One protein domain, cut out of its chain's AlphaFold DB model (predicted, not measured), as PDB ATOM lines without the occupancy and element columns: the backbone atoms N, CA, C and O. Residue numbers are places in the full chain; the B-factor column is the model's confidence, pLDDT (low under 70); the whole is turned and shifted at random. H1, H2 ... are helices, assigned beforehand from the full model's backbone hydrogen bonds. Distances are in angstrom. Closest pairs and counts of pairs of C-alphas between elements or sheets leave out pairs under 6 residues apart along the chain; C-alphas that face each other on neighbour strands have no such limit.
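What this domain is: This is residues 7 to 64 of the 72 residues of an uncharacterized protein of Candidatus Cloacimonetes bacterium (UniProt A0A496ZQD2). Look for two long helices, H1 and H2, that run opposite ways and are joined at one end by a loop, like a narrow U whose arms splay slightly toward the open end. The U is open: the helices come near each other at the loop end, with little contact between them. The printed part has 58 residues with two named helices, H1 then H2, and no named strand; the class is all helix. The whole is only just loose, close to extended, with a radius of gyration of the C-alphas of 15.0 A, and it is flat, spanning 45 by 24 by 6 A.

How they stand to each other: Begin with the longest helix, H1, residues 7 to 32, and look from it to H2, residues 41 to 63. The two are close but not clearly touching, with 1 pair of C-alphas within 8 A: those of Ser 32 and Leu 44, the closest, 7.4 A apart. Their lines stand at a shallow tilt of 14 degrees, and they run opposite ways. Their centres are 15.8 A apart. In H2 every O i to N i+4 pair is within hydrogen-bond range; in H1, 19 of 22 are.

Where its parts are: Find C-alpha 7 at (-13.254, -23.495, -44.211); from there H1 runs 38.5 A to C-alpha 32 at (16.946, -1.970, -54.387). After the link, H2 runs 33.2 A from C-alpha 41 to C-alpha 63 at (3.160, -31.685, -52.377).

The domain as a whole: The two C-alphas farthest apart, those of Lys 7 and Glu 38, are 45.6 A from each other. The printed part has no cut, and the link of 8 residues from H1 to H2 is short. Residues 7 to 24, 33 to 38 and 52 to 64 stand free. The mean pLDDT of the printed part is 89.0; look to residues 62 to 64 for values under 70.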
ATOM      1  N   LYS A   7     -13.291 -24.183 -42.912       89.94
ATOM      2  CA  LYS A   7     -13.254 -23.495 -44.211       89.94
ATOM      3  C   LYS A   7     -13.074 -21.987 -44.048       89.94
ATOM      4  O   LYS A   7     -12.202 -21.405 -44.685       89.94
ATOM      5  N   GLU A   8     -13.847 -21.368 -43.162       91.31
ATOM      6  CA  GLU A   8     -13.726 -19.936 -42.859       91.31
ATOM      7  C   GLU A   8     -12.364 -19.614 -42.245       91.31
ATOM      8  O   GLU A   8     -11.697 -18.674 -42.678       91.31
ATOM      9  N   ARG A   9     -11.883 -20.473 -41.334       90.31
ATOM     10  CA  ARG A   9     -10.544 -20.346 -40.754       90.31
ATOM     11  C   ARG A   9      -9.458 -20.438 -41.816       90.31
ATOM     12  O   ARG A   9      -8.526 -19.638 -41.778       90.31
ATOM     13  N   PHE A  10      -9.550 -21.393 -42.744       86.75
ATOM     14  CA  PHE A  10      -8.596 -21.514 -43.846       86.75
ATOM     15  C   PHE A  10      -8.592 -20.255 -44.711       86.75
ATOM     16  O   PHE A  10      -7.523 -19.701 -44.947       86.75
ATOM     17  N   LYS A  11      -9.772 -19.759 -45.101       89.00
ATOM     18  CA  LYS A  11      -9.905 -18.529 -45.886       89.00
ATOM     19  C   LYS A  11      -9.269 -17.338 -45.165       89.00
ATOM     20  O   LYS A  11      -8.317 -16.762 -45.674       89.00
ATOM     21  N   ARG A  12      -9.698 -17.037 -43.937       93.19
ATOM     22  CA  ARG A  12      -9.208 -15.880 -43.170       93.19
ATOM     23  C   ARG A  12      -7.707 -15.950 -42.892       93.19
ATOM     24  O   ARG A  12      -6.994 -14.957 -43.037       93.19
ATOM     25  N   VAL A  13      -7.216 -17.104 -42.438       90.81
ATOM     26  CA  VAL A  13      -5.793 -17.275 -42.107       90.81
ATOM     27  C   VAL A  13      -4.947 -17.292 -43.377       90.81
ATOM     28  O   VAL A  13      -3.884 -16.675 -43.392       90.81
ATOM     29  N   GLY A  14      -5.409 -17.964 -44.431       88.44
ATOM     30  CA  GLY A  14      -4.745 -18.024 -45.729       88.44
ATOM     31  C   GLY A  14      -4.617 -16.643 -46.362       88.44
ATOM     32  O   GLY A  14      -3.503 -16.210 -46.633       88.44
ATOM     33  N   GLU A  15      -5.726 -15.911 -46.491       88.62
ATOM     34  CA  GLU A  15      -5.751 -14.543 -47.024       88.62
ATOM     35  C   GLU A  15      -4.822 -13.619 -46.234       88.62
ATOM     36  O   GLU A  15      -3.983 -12.933 -46.820       88.62
ATOM     37  N   LYS A  16      -4.890 -13.649 -44.894       91.00
ATOM     38  CA  LYS A  16      -4.013 -12.818 -44.060       91.00
ATOM     39  C   LYS A  16      -2.535 -13.170 -44.245       91.00
ATOM     40  O   LYS A  16      -1.697 -12.270 -44.286       91.00
ATOM     41  N   ARG A  17      -2.196 -14.457 -44.357       91.69
ATOM     42  CA  ARG A  17      -0.814 -14.902 -44.591       91.69
ATOM     43  C   ARG A  17      -0.309 -14.472 -45.965       91.69
ATOM     44  O   ARG A  17       0.784 -13.922 -46.037       91.69
ATOM     45  N   VAL A  18      -1.107 -14.653 -47.020       91.38
ATOM     46  CA  VAL A  18      -0.765 -14.205 -48.379       91.38
ATOM     47  C   VAL A  18      -0.536 -12.696 -48.403       91.38
ATOM     48  O   VAL A  18       0.500 -12.246 -48.888       91.38
ATOM     49  N   GLN A  19      -1.436 -11.914 -47.802       93.25
ATOM     50  CA  GLN A  19      -1.291 -10.462 -47.726       93.25
ATOM     51  C   GLN A  19       0.018 -10.047 -47.037       93.25
ATOM     52  O   GLN A  19       0.739  -9.191 -47.547       93.25
ATOM     53  N   ASN A  20       0.368 -10.689 -45.920       94.25
ATOM     54  CA  ASN A  20       1.616 -10.400 -45.212       94.25
ATOM     55  C   ASN A  20       2.860 -10.719 -46.068       94.25
ATOM     56  O   ASN A  20       3.837  -9.969 -46.021       94.25
ATOM     57  N   VAL A  21       2.840 -11.804 -46.858       92.50
ATOM     58  CA  VAL A  21       3.935 -12.123 -47.795       92.50
ATOM     59  C   VAL A  21       4.048 -11.038 -48.864       92.50
ATOM     60  O   VAL A  21       5.136 -10.508 -49.078       92.50
ATOM     61  N   LEU A  22       2.933 -10.650 -49.489       93.94
ATOM     62  CA  LEU A  22       2.918  -9.613 -50.527       93.94
ATOM     63  C   LEU A  22       3.440  -8.266 -50.006       93.94
ATOM     64  O   LEU A  22       4.230  -7.605 -50.677       93.94
ATOM     65  N   GLU A  23       3.037  -7.861 -48.802       95.88
ATOM     66  CA  GLU A  23       3.540  -6.641 -48.161       95.88
ATOM     67  C   GLU A  23       5.040  -6.712 -47.872       95.88
ATOM     68  O   GLU A  23       5.754  -5.731 -48.081       95.88
ATOM     69  N   SER A  24       5.529  -7.869 -47.427       94.75
ATOM     70  CA  SER A  24       6.951  -8.073 -47.142       94.75
ATOM     71  C   SER A  24       7.794  -8.009 -48.416       94.75
ATOM     72  O   SER A  24       8.825  -7.343 -48.423       94.75
ATOM     73  N   LEU A  25       7.325  -8.609 -49.516       93.56
ATOM     74  CA  LEU A  25       7.996  -8.536 -50.818       93.56
ATOM     75  C   LEU A  25       8.055  -7.099 -51.356       93.56
ATOM     76  O   LEU A  25       9.095  -6.678 -51.853       93.56
ATOM     77  N   ARG A  26       6.977  -6.317 -51.200       93.75
ATOM     78  CA  ARG A  26       6.960  -4.892 -51.584       93.75
ATOM     79  C   ARG A  26       7.939  -4.054 -50.767       93.75
ATOM     80  O   ARG A  26       8.589  -3.172 -51.313       93.75
ATOM     81  N   LYS A  27       8.047  -4.303 -49.459       93.25
ATOM     82  CA  LYS A  27       9.041  -3.626 -48.610       93.25
ATOM     83  C   LYS A  27      10.456  -4.017 -49.015       93.25
ATOM     84  O   LYS A  27      11.315  -3.156 -49.148       93.25
ATOM     85  N   LEU A  28      10.683  -5.300 -49.281       91.50
ATOM     86  CA  LEU A  28      11.982  -5.792 -49.713       91.50
ATOM     87  C   LEU A  28      12.411  -5.198 -51.058       91.50
ATOM     88  O   LEU A  28      13.571  -4.831 -51.218       91.50
ATOM     89  N   SER A  29      11.488  -5.034 -52.012       88.19
ATOM     90  CA  SER A  29      11.815  -4.406 -53.295       88.19
ATOM     91  C   SER A  29      12.252  -2.948 -53.143       88.19
ATOM     92  O   SER A  29      12.950  -2.441 -54.007       88.19
ATOM     93  N   GLN A  30      11.886  -2.260 -52.057       88.38
ATOM     94  CA  GLN A  30      12.362  -0.896 -51.797       88.38
ATOM     95  C   GLN A  30      13.851  -0.857 -51.417       88.38
ATOM     96  O   GLN A  30      14.481   0.187 -51.579       88.38
ATOM     97  N   CYS A  31      14.437  -1.973 -50.969       86.50
ATOM     98  CA  CYS A  31      15.868  -2.066 -50.674       86.50
ATOM     99  C   CYS A  31      16.746  -1.956 -51.930       86.50
ATOM    100  O   CYS A  31      17.914  -1.608 -51.809       86.50
ATOM    101  N   SER A  32      16.204  -2.189 -53.134       82.56
ATOM    102  CA  SER A  32      16.946  -1.970 -54.387       82.56
ATOM    103  C   SER A  32      17.098  -0.488 -54.745       82.56
ATOM    104  O   SER A  32      17.764  -0.152 -55.722       82.56
ATOM    105  N   ASN A  33      16.502   0.425 -53.974       86.88
ATOM    106  CA  ASN A  33      16.648   1.853 -54.206       86.88
ATOM    107  C   ASN A  33      18.077   2.320 -53.877       86.88
ATOM    108  O   ASN A  33      18.368   2.705 -52.744       86.88
ATOM    109  N   GLY A  34      18.937   2.350 -54.899       83.31
ATOM    110  CA  GLY A  34      20.331   2.799 -54.811       83.31
ATOM    111  C   GLY A  34      20.522   4.260 -54.378       83.31
ATOM    112  O   GLY A  34      21.635   4.667 -54.076       83.31
ATOM    113  N   LYS A  35      19.450   5.070 -54.328       88.25
ATOM    114  CA  LYS A  35      19.510   6.437 -53.775       88.25
ATOM    115  C   LYS A  35      19.467   6.465 -52.247       88.25
ATOM    116  O   LYS A  35      19.890   7.449 -51.655       88.25
ATOM    117  N   LEU A  36      18.880   5.440 -51.627       88.00
ATOM    118  CA  LEU A  36      18.713   5.338 -50.172       88.00
ATOM    119  C   LEU A  36      19.679   4.339 -49.540       88.00
ATOM    120  O   LEU A  36      19.954   4.432 -48.348       88.00
ATOM    121  N   TYR A  37      20.163   3.381 -50.327       88.25
ATOM    122  CA  TYR A  37      20.980   2.279 -49.850       88.25
ATOM    123  C   TYR A  37      22.153   2.048 -50.787       88.25
ATOM    124  O   TYR A  37      21.984   2.033 -52.004       88.25
ATOM    125  N   GLU A  38      23.318   1.801 -50.201       89.62
ATOM    126  CA  GLU A  38      24.465   1.260 -50.914       89.62
ATOM    127  C   GLU A  38      24.437  -0.262 -50.785       89.62
ATOM    128  O   GLU A  38      24.347  -0.814 -49.685       89.62
ATOM    129  N   TRP A  39      24.453  -0.943 -51.921       86.50
ATOM    130  CA  TRP A  39      24.466  -2.394 -51.988       86.50
ATOM    131  C   TRP A  39      25.289  -2.836 -53.187       86.50
ATOM    132  O   TRP A  39      25.366  -2.166 -54.213       86.50
ATOM    133  N   GLU A  40      25.878  -4.013 -53.057       89.94
ATOM    134  CA  GLU A  40      26.469  -4.727 -54.171       89.94
ATOM    135  C   GLU A  40      25.416  -5.633 -54.812       89.94
ATOM    136  O   GLU A  40      24.617  -6.262 -54.113       89.94
ATOM    137  N   GLU A  41      25.441  -5.775 -56.137       86.88
ATOM    138  CA  GLU A  41      24.511  -6.651 -56.866       86.88
ATOM    139  C   GLU A  41      24.472  -8.070 -56.270       86.88
ATOM    140  O   GLU A  41      23.398  -8.648 -56.084       86.88
ATOM    141  N   LYS A  42      25.630  -8.587 -55.829       92.25
ATOM    142  CA  LYS A  42      25.756  -9.897 -55.169       92.25
ATOM    143  C   LYS A  42      24.897 -10.027 -53.902       92.25
ATOM    144  O   LYS A  42      24.434 -11.123 -53.580       92.25
ATOM    145  N   GLN A  43      24.690  -8.934 -53.163       91.00
ATOM    146  CA  GLN A  43      23.871  -8.925 -51.950       91.00
ATOM    147  C   GLN A  43      22.388  -9.041 -52.308       91.00
ATOM    148  O   GLN A  43      21.690  -9.862 -51.709       91.00
ATOM    149  N   LEU A  44      21.926  -8.312 -53.331       88.75
ATOM    150  CA  LEU A  44      20.560  -8.447 -53.844       88.75
ATOM    151  C   LEU A  44      20.306  -9.854 -54.393       88.75
ATOM    152  O   LEU A  44      19.304 -10.477 -54.041       88.75
ATOM    153  N   SER A  45      21.235 -10.402 -55.181       90.56
ATOM    154  CA  SER A  45      21.128 -11.777 -55.680       90.56
ATOM    155  C   SER A  45      21.047 -12.792 -54.538       90.56
ATOM    156  O   SER A  45      20.257 -13.732 -54.594       90.56
ATOM    157  N   ARG A  46      21.831 -12.616 -53.464       94.44
ATOM    158  CA  ARG A  46      21.782 -13.503 -52.292       94.44
ATOM    159  C   ARG A  46      20.432 -13.446 -51.578       94.44
ATOM    160  O   ARG A  46      19.936 -14.497 -51.178       94.44
ATOM    161  N   ILE A  47      19.850 -12.257 -51.427       92.25
ATOM    162  CA  ILE A  47      18.528 -12.070 -50.814       92.25
ATOM    163  C   ILE A  47      17.469 -12.865 -51.587       92.25
ATOM    164  O   ILE A  47      16.764 -13.683 -50.991       92.25
ATOM    165  N   TRP A  48      17.400 -12.682 -52.907       92.12
ATOM    166  CA  TRP A  48      16.415 -13.376 -53.740       92.12
ATOM    167  C   TRP A  48      16.623 -14.887 -53.749       92.12
ATOM    168  O   TRP A  48      15.673 -15.624 -53.508       92.12
ATOM    169  N   ASN A  49      17.870 -15.349 -53.870       95.56
ATOM    170  CA  ASN A  49      18.194 -16.776 -53.817       95.56
ATOM    171  C   ASN A  49      17.703 -17.460 -52.530       95.56
ATOM    172  O   ASN A  49      17.267 -18.610 -52.560       95.56
ATOM    173  N   VAL A  50      17.800 -16.790 -51.376       95.88
ATOM    174  CA  VAL A  50      17.305 -17.346 -50.105       95.88
ATOM    175  C   VAL A  50      15.779 -17.436 -50.114       95.88
ATOM    176  O   VAL A  50      15.233 -18.466 -49.720       95.88
ATOM    177  N   ILE A  51      15.101 -16.394 -50.594       94.50
ATOM    178  CA  ILE A  51      13.636 -16.339 -50.660       94.50
ATOM    179  C   ILE A  51      13.085 -17.386 -51.623       94.50
ATOM    180  O   ILE A  51      12.147 -18.094 -51.279       94.50
ATOM    181  N   GLU A  52      13.676 -17.520 -52.808       95.06
ATOM    182  CA  GLU A  52      13.263 -18.504 -53.808       95.06
ATOM    183  C   GLU A  52      13.429 -19.932 -53.292       95.06
ATOM    184  O   GLU A  52      12.510 -20.740 -53.417       95.06
ATOM    185  N   LYS A  53      14.556 -20.235 -52.632       95.44
ATOM    186  CA  LYS A  53      14.774 -21.546 -52.003       95.44
ATOM    187  C   LYS A  53      13.726 -21.858 -50.941       95.44
ATOM    188  O   LYS A  53      13.274 -22.998 -50.853       95.44
ATOM    189  N   ASP A  54      13.364 -20.882 -50.115       92.06
ATOM    190  CA  ASP A  54      12.367 -21.089 -49.066       92.06
ATOM    191  C   ASP A  54      10.947 -21.203 -49.638       92.06
ATOM    192  O   ASP A  54      10.174 -22.070 -49.231       92.06
ATOM    193  N   LEU A  55      10.632 -20.411 -50.668       92.44
ATOM    194  CA  LEU A  55       9.389 -20.522 -51.426       92.44
ATOM    195  C   LEU A  55       9.249 -21.907 -52.063       92.44
ATOM    196  O   LEU A  55       8.171 -22.499 -52.013       92.44
ATOM    197  N   GLU A  56      10.328 -22.436 -52.631       92.50
ATOM    198  CA  GLU A  56      10.352 -23.764 -53.238       92.50
ATOM    199  C   GLU A  56      10.128 -24.865 -52.193       92.50
ATOM    200  O   GLU A  56       9.278 -25.734 -52.375       92.50
ATOM    201  N   LYS A  57      10.796 -24.790 -51.035       89.44
ATOM    202  CA  LYS A  57      10.528 -25.696 -49.901       89.44
ATOM    203  C   LYS A  57       9.076 -25.623 -49.439       89.44
ATOM    204  O   LYS A  57       8.461 -26.657 -49.191       89.44
ATOM    205  N   CYS A  58       8.526 -24.414 -49.338       87.25
ATOM    206  CA  CYS A  58       7.142 -24.189 -48.947       87.25
ATOM    207  C   CYS A  58       6.183 -24.867 -49.936       87.25
ATOM    208  O   CYS A  58       5.355 -25.670 -49.514       87.25
ATOM    209  N   LYS A  59       6.351 -24.646 -51.247       86.50
ATOM    210  CA  LYS A  59       5.573 -25.327 -52.298       86.50
ATOM    211  C   LYS A  59       5.677 -26.848 -52.191       86.50
ATOM    212  O   LYS A  59       4.655 -27.524 -52.193       86.50
ATOM    213  N   ASN A  60       6.888 -27.372 -52.018       87.56
ATOM    214  CA  ASN A  60       7.123 -28.811 -51.912       87.56
ATOM    215  C   ASN A  60       6.504 -29.427 -50.648       87.56
ATOM    216  O   ASN A  60       6.017 -30.550 -50.703       87.56
ATOM    217  N   SER A  61       6.412 -28.679 -49.543       78.75
ATOM    218  CA  SER A  61       5.717 -29.134 -48.328       78.75
ATOM    219  C   SER A  61       4.200 -29.295 -48.502       78.75
ATOM    220  O   SER A  61       3.578 -30.043 -47.754       78.75
ATOM    221  N   PHE A  62       3.598 -28.638 -49.502       69.12
ATOM    222  CA  PHE A  62       2.205 -28.890 -49.891       69.12
ATOM    223  C   PHE A  62       2.055 -30.131 -50.783       69.12
ATOM    224  O   PHE A  62       0.960 -30.686 -50.864       69.12
ATOM    225  N   SER A  63       3.135 -30.555 -51.444       63.69
ATOM    226  CA  SER A  63       3.160 -31.685 -52.377       63.69
ATOM    227  C   SER A  63       3.457 -33.030 -51.706       63.69
ATOM    228  O   SER A  63       3.229 -34.054 -52.344       63.69
ATOM    229  N   ASP A  64       3.938 -33.052 -50.454       55.00
ATOM    230  CA  ASP A  64       4.182 -34.277 -49.676       55.00
ATOM    231  C   ASP A  64       2.932 -34.661 -48.844       55.00
ATOM    232  O   ASP A  64       2.675 -34.080 -47.784       55.00
TER     233      ASP A  64